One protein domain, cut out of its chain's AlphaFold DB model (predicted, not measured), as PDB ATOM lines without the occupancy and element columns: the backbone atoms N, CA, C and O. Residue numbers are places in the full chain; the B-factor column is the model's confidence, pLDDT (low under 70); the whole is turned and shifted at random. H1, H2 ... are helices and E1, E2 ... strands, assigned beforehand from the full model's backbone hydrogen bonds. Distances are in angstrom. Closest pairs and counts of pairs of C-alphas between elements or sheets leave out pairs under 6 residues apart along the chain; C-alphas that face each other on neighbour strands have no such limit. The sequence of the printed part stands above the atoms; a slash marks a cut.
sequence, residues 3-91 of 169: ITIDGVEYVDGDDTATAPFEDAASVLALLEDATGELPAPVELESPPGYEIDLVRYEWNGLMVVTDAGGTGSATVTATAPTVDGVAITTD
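This is residues 3 to 91 of the 169 residues of an uncharacterized protein of Microbacterium sp. Root553 (UniProt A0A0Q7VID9). One helix, H1, packs on a strand hairpin, E1 and E2, and also covers one face of a three-stranded antiparallel sheet, E3 - E4 - E5. A long loop, residues 36 to 53, reaches beyond the sheet; its Gly 49 and the turn of E1 and E2 at Asp 14 lie at opposite ends of the length. The printed part has 89 residues, in the order E1 E2 H1 E3 E4 E5, mixed in class, with 40 residues, under half, in named elements. It is compact, with a radius of gyration of the C-alphas of 13.2 A, and spans 49 by 23 by 22 A.

Start at E1, residues 7 to 12, and E2, residues 15 to 20, an antiparallel hairpin; N 10 and O 17 are 2.8 A apart, within hydrogen-bond range. Next comes H1, residues 24 to 35, with every O i to N i+4 pair within hydrogen-bond range; its closest C-alphas to E2 are Val 27 and Ala 19, 5.0 A apart. Further on, E3, residues 54 to 59, E4, residues 62 to 67, and E5, residues 75 to 78, form a meander, each strand the antiparallel neighbour of the one before. Look for N 57 and O 64 at 2.8 A, and N 63 and O 77 at 2.8 A. H1 is on this sheet at a height of 10.1 A, over E3 and E4, along the strands at 21 degrees to E4 on the local plane. E1 and E5 are only just apart, closest 8.5 A.

Find C-alpha 7 at (5.849, -15.543, 35.023), where E1 begins its 16.7 A; E2 runs 16.8 A, H1 16.1 A, E3 16.9 A and E4 17.2 A. E5, 10.3 A, ends at C-alpha 78 (9.204, -14.334, 47.838).

The C-alphas of Asp 14 and Gly 49 are the two farthest apart, 49.4 A. The link from H1 to E3 is long. The printed part has no cut, and no printed residue is under pLDDT 70.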
ATOM      1  N   ILE A   3       6.370 -10.329  40.074       98.00
ATOM      2  CA  ILE A   3       5.817 -11.683  40.081       98.00
ATOM      3  C   ILE A   3       4.374 -11.577  39.588       98.00
ATOM      4  O   ILE A   3       3.526 -10.984  40.255       98.00
ATOM      5  N   THR A   4       4.114 -12.149  38.420       97.25
ATOM      6  CA  THR A   4       2.792 -12.166  37.775       97.25
ATOM      7  C   THR A   4       2.143 -13.540  37.961       97.25
ATOM      8  O   THR A   4       2.710 -14.408  38.627       97.25
ATOM      9  N   ILE A   5       0.967 -13.773  37.372       96.31
ATOM     10  CA  ILE A   5       0.362 -15.118  37.316       96.31
ATOM     11  C   ILE A   5       1.127 -16.033  36.346       96.31
ATOM     12  O   ILE A   5       1.289 -17.217  36.626       96.31
ATOM     13  N   ASP A   6       1.619 -15.494  35.227       95.88
ATOM     14  CA  ASP A   6       2.186 -16.291  34.131       95.88
ATOM     15  C   ASP A   6       3.716 -16.430  34.201       95.88
ATOM     16  O   ASP A   6       4.297 -17.300  33.548       95.88
ATOM     17  N   GLY A   7       4.393 -15.575  34.967       97.50
ATOM     18  CA  GLY A   7       5.849 -15.543  35.023       97.50
ATOM     19  C   GLY A   7       6.443 -14.426  35.875       97.50
ATOM     20  O   GLY A   7       5.776 -13.807  36.707       97.50
ATOM     21  N   VAL A   8       7.721 -14.151  35.628       98.00
ATOM     22  CA  VAL A   8       8.481 -13.072  36.266       98.00
ATOM     23  C   VAL A   8       8.891 -12.039  35.228       98.00
ATOM     24  O   VAL A   8       9.352 -12.387  34.141       98.00
ATOM     25  N   GLU A   9       8.785 -10.765  35.592       97.69
ATOM     26  CA  GLU A   9       9.302  -9.647  34.809       97.69
ATOM     27  C   GLU A   9      10.422  -8.917  35.558       97.69
ATOM     28  O   GLU A   9      10.360  -8.683  36.771       97.69
ATOM     29  N   TYR A  10      11.452  -8.501  34.831       96.38
ATOM     30  CA  TYR A  10      12.527  -7.666  35.347       96.38
ATOM     31  C   TYR A  10      12.754  -6.472  34.423       96.38
ATOM     32  O   TYR A  10      12.818  -6.611  33.203       96.38
ATOM     33  N   VAL A  11      12.851  -5.289  35.028       91.19
ATOM     34  CA  VAL A  11      13.073  -4.023  34.331       91.19
ATOM     35  C   VAL A  11      14.470  -3.535  34.689       91.19
ATOM     36  O   VAL A  11      14.722  -3.232  35.857       91.19
ATOM     37  N   ASP A  12      15.342  -3.432  33.688       85.38
ATOM     38  CA  ASP A  12      16.666  -2.818  33.799       85.38
ATOM     39  C   ASP A  12      16.744  -1.597  32.873       85.38
ATOM     40  O   ASP A  12      16.827  -1.697  31.648       85.38
ATOM     41  N   GLY A  13      16.656  -0.406  33.466       84.62
ATOM     42  CA  GLY A  13      16.588   0.842  32.711       84.62
ATOM     43  C   GLY A  13      15.339   0.918  31.825       84.62
ATOM     44  O   GLY A  13      14.225   0.997  32.338       84.62
ATOM     45  N   ASP A  14      15.545   0.950  30.507       87.69
ATOM     46  CA  ASP A  14      14.474   0.995  29.501       87.69
ATOM     47  C   ASP A  14      14.099  -0.407  28.972       87.69
ATOM     48  O   ASP A  14      13.120  -0.541  28.234       87.69
ATOM     49  N   ASP A  15      14.865  -1.442  29.332       90.25
ATOM     50  CA  ASP A  15      14.652  -2.810  28.871       90.25
ATOM     51  C   ASP A  15      13.778  -3.579  29.872       90.25
ATOM     52  O   ASP A  15      13.954  -3.504  31.088       90.25
ATOM     53  N   THR A  16      12.796  -4.322  29.356       94.31
ATOM     54  CA  THR A  16      11.953  -5.235  30.142       94.31
ATOM     55  C   THR A  16      12.140  -6.646  29.614       94.31
ATOM     56  O   THR A  16      11.909  -6.907  28.431       94.31
ATOM     57  N   ALA A  17      12.562  -7.546  30.493       96.50
ATOM     58  CA  ALA A  17      12.706  -8.962  30.216       96.50
ATOM     59  C   ALA A  17      11.648  -9.750  30.995       96.50
ATOM     60  O   ALA A  17      11.343  -9.436  32.145       96.50
ATOM     61  N   THR A  18      11.084 -10.771  30.356       97.44
ATOM     62  CA  THR A  18       9.990 -11.582  30.900       97.44
ATOM     63  C   THR A  18      10.326 -13.059  30.757       97.44
ATOM     64  O   THR A  18      10.766 -13.478  29.684       97.44
ATOM     65  N   ALA A  19      10.068 -13.850  31.793       98.06
ATOM     66  CA  ALA A  19      10.261 -15.294  31.786       98.06
ATOM     67  C   ALA A  19       8.981 -16.009  32.248       98.06
ATOM     68  O   ALA A  19       8.549 -15.774  33.379       98.06
ATOM     69  N   PRO A  20       8.365 -16.863  31.409       97.69
ATOM     70  CA  PRO A  20       7.154 -17.586  31.780       97.69
ATOM     71  C   PRO A  20       7.466 -18.728  32.754       97.69
ATOM     72  O   PRO A  20       8.489 -19.398  32.624       97.69
ATOM     73  N   PHE A  21       6.549 -19.017  33.676       96.75
ATOM     74  CA  PHE A  21       6.696 -20.131  34.618       96.75
ATOM     75  C   PHE A  21       6.680 -21.505  33.950       96.75
ATOM     76  O   PHE A  21       7.095 -22.470  34.576       96.75
ATOM     77  N   GLU A  22       6.245 -21.623  32.698       95.38
ATOM     78  CA  GLU A  22       6.342 -22.870  31.928       95.38
ATOM     79  C   GLU A  22       7.781 -23.212  31.499       95.38
ATOM     80  O   GLU A  22       8.035 -24.347  31.101       95.38
ATOM     81  N   ASP A  23       8.710 -22.254  31.583       96.75
ATOM     82  CA  ASP A  23      10.117 -22.410  31.212       96.75
ATOM     83  C   ASP A  23      11.025 -21.995  32.379       96.75
ATOM     84  O   ASP A  23      11.473 -20.848  32.494       96.75
ATOM     85  N   ALA A  24      11.316 -22.955  33.258       97.00
ATOM     86  CA  ALA A  24      12.171 -22.730  34.415       97.00
ATOM     87  C   ALA A  24      13.578 -22.241  34.046       97.00
ATOM     88  O   ALA A  24      14.139 -21.423  34.775       97.00
ATOM     89  N   ALA A  25      14.141 -22.672  32.913       96.69
ATOM     90  CA  ALA A  25      15.459 -22.217  32.478       96.69
ATOM     91  C   ALA A  25      15.455 -20.707  32.196       96.69
ATOM     92  O   ALA A  25      16.381 -20.003  32.602       96.69
ATOM     93  N   SER A  26      14.395 -20.205  31.557       97.31
ATOM     94  CA  SER A  26      14.208 -18.769  31.334       97.31
ATOM     95  C   SER A  26      14.020 -17.998  32.646       97.31
ATOM     96  O   SER A  26      14.589 -16.916  32.794       97.31
ATOM     97  N   VAL A  27      13.282 -18.548  33.622       98.12
ATOM     98  CA  VAL A  27      13.108 -17.922  34.950       98.12
ATOM     99  C   VAL A  27      14.442 -17.829  35.688       98.12
ATOM    100  O   VAL A  27      14.806 -16.757  36.166       98.12
ATOM    101  N   LEU A  28      15.201 -18.924  35.748       97.44
ATOM    102  CA  LEU A  28      16.499 -18.957  36.421       97.44
ATOM    103  C   LEU A  28      17.508 -18.009  35.760       97.44
ATOM    104  O   LEU A  28      18.219 -17.304  36.470       97.44
ATOM    105  N   ALA A  29      17.535 -17.940  34.425       96.75
ATOM    106  CA  ALA A  29      18.403 -17.016  33.696       96.75
ATOM    107  C   ALA A  29      18.038 -15.543  33.953       96.75
ATOM    108  O   ALA A  29      18.927 -14.713  34.133       96.75
ATOM    109  N   LEU A  30      16.741 -15.216  34.006       97.44
ATOM    110  CA  LEU A  30      16.272 -13.867  34.330       97.44
ATOM    111  C   LEU A  30      16.672 -13.457  35.753       97.44
ATOM    112  O   LEU A  30      17.097 -12.327  35.979       97.44
ATOM    113  N   LEU A  31      16.547 -14.374  36.717       96.88
ATOM    114  CA  LEU A  31      16.934 -14.124  38.104       96.88
ATOM    115  C   LEU A  31      18.449 -14.025  38.277       96.88
ATOM    116  O   LEU A  31      18.901 -13.185  39.051       96.88
ATOM    117  N   GLU A  32      19.233 -14.826  37.553       96.56
ATOM    118  CA  GLU A  32      20.694 -14.701  37.527       96.56
ATOM    119  C   GLU A  32      21.120 -13.324  37.001       96.56
ATOM    120  O   GLU A  32      21.978 -12.683  37.602       96.56
ATOM    121  N   ASP A  33      20.489 -12.832  35.931       95.50
ATOM    122  CA  ASP A  33      20.760 -11.494  35.392       95.50
ATOM    123  C   ASP A  33      20.355 -10.384  36.379       95.50
ATOM    124  O   ASP A  33      21.117  -9.449  36.626       95.50
ATOM    125  N   ALA A  34      19.190 -10.524  37.020       95.44
ATOM    126  CA  ALA A  34      18.672  -9.539  37.967       95.44
ATOM    127  C   ALA A  34      19.468  -9.468  39.282       95.44
ATOM    128  O   ALA A  34      19.660  -8.384  39.833       95.44
ATOM    129  N   THR A  35      19.909 -10.611  39.809       95.44
ATOM    130  CA  THR A  35      20.585 -10.710  41.119       95.44
ATOM    131  C   THR A  35      22.108 -10.755  41.002       95.44
ATOM    132  O   THR A  35      22.820 -10.465  41.963       95.44
ATOM    133  N   GLY A  36      22.629 -11.071  39.816       95.06
ATOM    134  CA  GLY A  36      24.054 -11.219  39.538       95.06
ATOM    135  C   GLY A  36      24.636 -12.588  39.902       95.06
ATOM    136  O   GLY A  36      25.834 -12.797  39.688       95.06
ATOM    137  N   GLU A  37      23.836 -13.514  40.440       94.62
ATOM    138  CA  GLU A  37      24.258 -14.887  40.713       94.62
ATOM    139  C   GLU A  37      23.122 -15.907  40.579       94.62
ATOM    140  O   GLU A  37      21.959 -15.624  40.864       94.62
ATOM    141  N   LEU A  38      23.482 -17.133  40.198       96.12
ATOM    142  CA  LEU A  38      22.603 -18.294  40.263       96.12
ATOM    143  C   LEU A  38      23.053 -19.211  41.414       96.12
ATOM    144  O   LEU A  38      24.131 -19.814  41.324       96.12
ATOM    145  N   PRO A  39      22.259 -19.351  42.493       96.50
ATOM    146  CA  PRO A  39      22.539 -20.288  43.570       96.50
ATOM    147  C   PRO A  39      22.666 -21.728  43.064       96.50
ATOM    148  O   PRO A  39      22.086 -22.116  42.051       96.50
ATOM    149  N   ALA A  40      23.406 -22.561  43.796       95.56
ATOM    150  CA  ALA A  40      23.430 -23.989  43.502       95.56
ATOM    151  C   ALA A  40      22.075 -24.630  43.871       95.56
ATOM    152  O   ALA A  40      21.555 -24.329  44.951       95.56
ATOM    153  N   PRO A  41      21.524 -25.532  43.038       95.94
ATOM    154  CA  PRO A  41      20.282 -26.217  43.361       95.94
ATOM    155  C   PRO A  41      20.454 -27.126  44.581       95.94
ATOM    156  O   PRO A  41      21.479 -27.794  44.745       95.94
ATOM    157  N   VAL A  42      19.415 -27.183  45.409       95.38
ATOM    158  CA  VAL A  42      19.292 -28.114  46.533       95.38
ATOM    159  C   VAL A  42      18.125 -29.050  46.257       95.38
ATOM    160  O   VAL A  42      17.011 -28.586  46.022       95.38
ATOM    161  N   GLU A  43      18.368 -30.358  46.294       93.44
ATOM    162  CA  GLU A  43      17.314 -31.366  46.147       93.44
ATOM    163  C   GLU A  43      16.265 -31.222  47.256       93.44
ATOM    164  O   GLU A  43      16.601 -31.053  48.434       93.44
ATOM    165  N   LEU A  44      14.988 -31.286  46.880       90.62
ATOM    166  CA  LEU A  44      13.893 -31.351  47.837       90.62
ATOM    167  C   LEU A  44      13.726 -32.782  48.344       90.62
ATOM    168  O   LEU A  44      13.672 -33.741  47.571       90.62
ATOM    169  N   GLU A  45      13.624 -32.933  49.666       86.56
ATOM    170  CA  GLU A  45      13.426 -34.246  50.269       86.56
ATOM    171  C   GLU A  45      12.074 -34.828  49.850       86.56
ATOM    172  O   GLU A  45      11.011 -34.254  50.097       86.56
ATOM    173  N   SER A  46      12.119 -36.014  49.250       83.81
ATOM    174  CA  SER A  46      10.915 -36.760  48.924       83.81
ATOM    175  C   SER A  46      10.211 -37.249  50.198       83.81
ATOM    176  O   SER A  46      10.851 -37.887  51.045       83.81
ATOM    177  N   PRO A  47       8.887 -37.048  50.338       79.69
ATOM    178  CA  PRO A  47       8.116 -37.707  51.380       79.69
ATOM    179  C   PRO A  47       8.264 -39.236  51.293       79.69
ATOM    180  O   PRO A  47       8.348 -39.784  50.190       79.69
ATOM    181  N   PRO A  48       8.247 -39.974  52.421       84.00
ATOM    182  CA  PRO A  48       8.398 -41.425  52.394       84.00
ATOM    183  C   PRO A  48       7.380 -42.108  51.467       84.00
ATOM    184  O   PRO A  48       6.174 -42.036  51.696       84.00
ATOM    185  N   GLY A  49       7.876 -42.816  50.448       81.88
ATOM    186  CA  GLY A  49       7.047 -43.545  49.479       81.88
ATOM    187  C   GLY A  49       6.661 -42.758  48.224       81.88
ATOM    188  O   GLY A  49       5.986 -43.323  47.367       81.88
ATOM    189  N   TYR A  50       7.114 -41.513  48.100       78.62
ATOM    190  CA  TYR A  50       7.025 -40.706  46.887       78.62
ATOM    191  C   TYR A  50       8.436 -40.446  46.364       78.62
ATOM    192  O   TYR A  50       9.387 -40.432  47.137       78.62
ATOM    193  N   GLU A  51       8.574 -40.286  45.056       78.88
ATOM    194  CA  GLU A  51       9.804 -39.814  44.422       78.88
ATOM    195  C   GLU A  51       9.446 -38.474  43.789       78.88
ATOM    196  O   GLU A  51       8.614 -38.426  42.882       78.88
ATOM    197  N   ILE A  52       9.990 -37.388  44.340       83.12
ATOM    198  CA  ILE A  52       9.903 -36.064  43.724       83.12
ATOM    199  C   ILE A  52      11.275 -35.742  43.146       83.12
ATOM    200  O   ILE A  52      12.282 -35.829  43.845       83.12
ATOM    201  N   ASP A  53      11.304 -35.393  41.865       89.25
ATOM    202  CA  ASP A  53      12.519 -34.977  41.164       89.25
ATOM    203  C   ASP A  53      12.564 -33.448  41.094       89.25
ATOM    204  O   ASP A  53      12.547 -32.855  40.019       89.25
ATOM    205  N   LEU A  54      12.501 -32.809  42.268       93.69
ATOM    206  CA  LEU A  54      12.442 -31.357  42.402       93.69
ATOM    207  C   LEU A  54      13.688 -30.814  43.094       93.69
ATOM    208  O   LEU A  54      14.203 -31.388  44.056       93.69
ATOM    209  N   VAL A  55      14.118 -29.643  42.642       96.19
ATOM    210  CA  VAL A  55      15.192 -28.861  43.247       96.19
ATOM    211  C   VAL A  55      14.695 -27.466  43.579       96.19
ATOM    212  O   VAL A  55      13.750 -26.958  42.971       96.19
ATOM    213  N   ARG A  56      15.365 -26.827  44.537       96.44
ATOM    214  CA  ARG A  56      15.165 -25.416  44.851       96.44
ATOM    215  C   ARG A  56      16.442 -24.601  44.697       96.44
ATOM    216  O   ARG A  56      17.522 -25.049  45.081       96.44
ATOM    217  N   TYR A  57      16.280 -23.390  44.184       97.50
ATOM    218  CA  TYR A  57      17.280 -22.332  44.117       97.50
ATOM    219  C   TYR A  57      16.878 -21.265  45.130       97.50
ATOM    220  O   TYR A  57      15.735 -20.812  45.115       97.50
ATOM    221  N   GLU A  58      17.777 -20.906  46.042       97.31
ATOM    222  CA  GLU A  58      17.443 -20.065  47.194       97.31
ATOM    223  C   GLU A  58      18.391 -18.866  47.278       97.31
ATOM    224  O   GLU A  58      19.595 -19.018  47.488       97.31
ATOM    225  N   TRP A  59      17.812 -17.677  47.131       97.69
ATOM    226  CA  TRP A  59      18.406 -16.395  47.490       97.69
ATOM    227  C   TRP A  59      17.858 -15.966  48.858       97.69
ATOM    228  O   TRP A  59      16.872 -16.506  49.363       97.69
ATOM    229  N   ASN A  60      18.455 -14.945  49.472       96.00
ATOM    230  CA  ASN A  60      17.910 -14.396  50.712       96.00
ATOM    231  C   ASN A  60      16.584 -13.658  50.449       96.00
ATOM    232  O   ASN A  60      16.593 -12.492  50.053       96.00
ATOM    233  N   GLY A  61      15.460 -14.333  50.697       96.31
ATOM    234  CA  GLY A  61      14.114 -13.778  50.534       96.31
ATOM    235  C   GLY A  61      13.414 -14.126  49.218       96.31
ATOM    236  O   GLY A  61      12.315 -13.627  48.980       96.31
ATOM    237  N   LEU A  62      14.021 -14.971  48.380       98.31
ATOM    238  CA  LEU A  62      13.433 -15.485  47.143       98.31
ATOM    239  C   LEU A  62      13.831 -16.950  46.950       98.31
ATOM    240  O   LEU A  62      14.994 -17.314  47.107       98.31
ATOM    241  N   MET A  63      12.874 -17.777  46.560       98.19
ATOM    242  CA  MET A  63      13.080 -19.180  46.239       98.19
ATOM    243  C   MET A  63      12.427 -19.501  44.898       98.19
ATOM    244  O   MET A  63      11.320 -19.042  44.623       98.19
ATOM    245  N   VAL A  64      13.090 -20.332  44.098       98.06
ATOM    246  CA  VAL A  64      12.500 -20.966  42.915       98.06
ATOM    247  C   VAL A  64      12.540 -22.474  43.073       98.06
ATOM    248  O   VAL A  64      13.589 -23.023  43.394       98.06
ATOM    249  N   VAL A  65      11.415 -23.139  42.830       97.31
ATOM    250  CA  VAL A  65      11.296 -24.601  42.785       97.31
ATOM    251  C   VAL A  65      11.019 -25.034  41.352       97.31
ATOM    252  O   VAL A  65      10.184 -24.434  40.680       97.31
ATOM    253  N   THR A  66      11.713 -26.068  40.884       96.44
ATOM    254  CA  THR A  66      11.552 -26.648  39.541       96.44
ATOM    255  C   THR A  66      11.987 -28.120  39.531       96.44
ATOM    256  O   THR A  66      12.421 -28.638  40.563       96.44
ATOM    257  N   ASP A  67      11.860 -28.816  38.398       91.94
ATOM    258  CA  ASP A  67      12.428 -30.151  38.208       91.94
ATOM    259  C   ASP A  67      13.961 -30.117  38.262       91.94
ATOM    260  O   ASP A  67      14.582 -29.105  37.942       91.94
ATOM    261  N   ALA A  68      14.611 -31.227  38.617       86.56
ATOM    262  CA  ALA A  68      16.076 -31.281  38.703       86.56
ATOM    263  C   ALA A  68      16.797 -30.965  37.375       86.56
ATOM    264  O   ALA A  68      17.970 -30.578  37.381       86.56
ATOM    265  N   GLY A  69      16.111 -31.107  36.235       80.62
ATOM    266  CA  GLY A  69      16.610 -30.693  34.928       80.62
ATOM    267  C   GLY A  69      16.552 -29.182  34.686       80.62
ATOM    268  O   GLY A  69      17.261 -28.701  33.802       80.62
ATOM    269  N   GLY A  70      15.738 -28.443  35.449       79.12
ATOM    270  CA  GLY A  70      15.448 -27.025  35.238       79.12
ATOM    271  C   GLY A  70      14.777 -26.760  33.890       79.12
ATOM    272  O   GLY A  70      15.048 -25.736  33.268       79.12
ATOM    273  N   THR A  71      13.982 -27.710  33.386       79.44
ATOM    274  CA  THR A  71      13.417 -27.662  32.021       79.44
ATOM    275  C   THR A  71      11.897 -27.675  31.964       79.44
ATOM    276  O   THR A  71      11.330 -27.445  30.897       79.44
ATOM    277  N   GLY A  72      11.242 -27.981  33.076       89.50
ATOM    278  CA  GLY A  72       9.803 -27.922  33.237       89.50
ATOM    279  C   GLY A  72       9.365 -26.580  33.800       89.50
ATOM    280  O   GLY A  72       9.991 -25.543  33.580       89.50
ATOM    281  N   SER A  73       8.261 -26.616  34.539       94.81
ATOM    282  CA  SER A  73       7.698 -25.420  35.146       94.81
ATOM    283  C   SER A  73       8.478 -24.978  36.386       94.81
ATOM    284  O   SER A  73       9.163 -25.771  37.044       94.81
ATOM    285  N   ALA A  74       8.351 -23.701  36.718       97.31
ATOM    286  CA  ALA A  74       8.888 -23.089  37.918       97.31
ATOM    287  C   ALA A  74       7.763 -22.569  38.816       97.31
ATOM    288  O   ALA A  74       6.730 -22.091  38.354       97.31
ATOM    289  N   THR A  75       8.004 -22.610  40.120       97.69
ATOM    290  CA  THR A  75       7.248 -21.855  41.119       97.69
ATOM    291  C   THR A  75       8.203 -20.922  41.831       97.69
ATOM    292  O   THR A  75       9.290 -21.337  42.230       97.69
ATOM    293  N   VAL A  76       7.804 -19.668  41.990       98.38
ATOM    294  CA  VAL A  76       8.584 -18.625  42.650       98.38
ATOM    295  C   VAL A  76       7.882 -18.214  43.935       98.38
ATOM    296  O   VAL A  76       6.686 -17.928  43.930       98.38
ATOM    297  N   THR A  77       8.646 -18.144  45.021       98.75
ATOM    298  CA  THR A  77       8.185 -17.712  46.341       98.75
ATOM    299  C   THR A  77       9.086 -16.596  46.855       98.75
ATOM    300  O   THR A  77      10.299 -16.776  46.957       98.75
ATOM    301  N   ALA A  78       8.512 -15.453  47.215       98.69
ATOM    302  CA  ALA A  78       9.204 -14.334  47.838       98.69
ATOM    303  C   ALA A  78       8.786 -14.186  49.306       98.69
ATOM    304  O   ALA A  78       7.601 -14.106  49.614       98.69
ATOM    305  N   THR A  79       9.770 -14.095  50.200       98.75
ATOM    306  CA  THR A  79       9.604 -13.911  51.658       98.75
ATOM    307  C   THR A  79      10.292 -12.642  52.171       98.75
ATOM    308  O   THR A  79      10.324 -12.369  53.371       98.75
ATOM    309  N   ALA A  80      10.833 -11.826  51.263       98.44
ATOM    310  CA  ALA A  80      11.341 -10.490  51.544       98.44
ATOM    311  C   ALA A  80      10.876  -9.497  50.462       98.44
ATOM    312  O   ALA A  80      10.635  -9.895  49.324       98.44
ATOM    313  N   PRO A  81      10.790  -8.187  50.769       98.19
ATOM    314  CA  PRO A  81      10.401  -7.171  49.783       98.19
ATOM    315  C   PRO A  81      11.469  -6.922  48.708       98.19
ATOM    316  O   PRO A  81      11.225  -6.215  47.731       98.19
ATOM    317  N   THR A  82      12.681  -7.442  48.910       97.88
ATOM    318  CA  THR A  82      13.821  -7.258  48.013       97.88
ATOM    319  C   THR A  82      14.690  -8.507  47.990       97.88
ATOM    320  O   THR A  82      14.898  -9.102  49.045       97.88
ATOM    321  N   VAL A  83      15.300  -8.800  46.845       97.19
ATOM    322  CA  VAL A  83      16.388  -9.779  46.684       97.19
ATOM    323  C   VAL A  83      17.589  -9.064  46.075       97.19
ATOM    324  O   VAL A  83      17.438  -8.359  45.085       97.19
ATOM    325  N   ASP A  84      18.753  -9.129  46.722       94.56
ATOM    326  CA  ASP A  84      19.999  -8.483  46.263       94.56
ATOM    327  C   ASP A  84      19.860  -7.008  45.826       94.56
ATOM    328  O   ASP A  84      20.546  -6.505  44.942       94.56
ATOM    329  N   GLY A  85      18.963  -6.273  46.495       93.31
ATOM    330  CA  GLY A  85      18.671  -4.863  46.209       93.31
ATOM    331  C   GLY A  85      17.615  -4.626  45.123       93.31
ATOM    332  O   GLY A  85      17.171  -3.490  44.960       93.31
ATOM    333  N   VAL A  86      17.153  -5.673  44.439       95.69
ATOM    334  CA  VAL A  86      16.031  -5.638  43.498       95.69
ATOM    335  C   VAL A  86      14.718  -5.745  44.267       95.69
ATOM    336  O   VAL A  86      14.488  -6.712  44.990       95.69
ATOM    337  N   ALA A  87      13.834  -4.759  44.109       97.00
ATOM    338  CA  ALA A  87      12.490  -4.805  44.683       97.00
ATOM    339  C   ALA A  87      11.642  -5.911  44.042       97.00
ATOM    340  O   ALA A  87      11.696  -6.104  42.822       97.00
ATOM    341  N   ILE A  88      10.842  -6.590  44.865       98.19
ATOM    342  CA  ILE A  88       9.924  -7.656  44.460       98.19
ATOM    343  C   ILE A  88       8.497  -7.184  44.704       98.19
ATOM    344  O   ILE A  88       8.146  -6.855  45.838       98.19
ATOM    345  N   THR A  89       7.683  -7.161  43.652       98.19
ATOM    346  CA  THR A  89       6.263  -6.803  43.747       98.19
ATOM    347  C   THR A  89       5.384  -7.735  42.918       98.19
ATOM    348  O   THR A  89       5.896  -8.460  42.073       98.19
ATOM    349  N   THR A  90       4.068  -7.697  43.111       97.81
ATOM    350  CA  THR A  90       3.084  -8.200  42.134       97.81
ATOM    351  C   THR A  90       2.730  -7.124  41.101       97.81
ATOM    352  O   THR A  90       3.142  -5.968  41.255       97.81
ATOM    353  N   ASP A  91       1.943  -7.473  40.075       94.44
ATOM    354  CA  ASP A  91       1.387  -6.516  39.096       94.44
ATOM    355  C   ASP A  91       0.548  -5.412  39.757       94.44
ATOM    356  O   ASP A  91       0.589  -4.248  39.356       94.44
TER     357      ASP A  91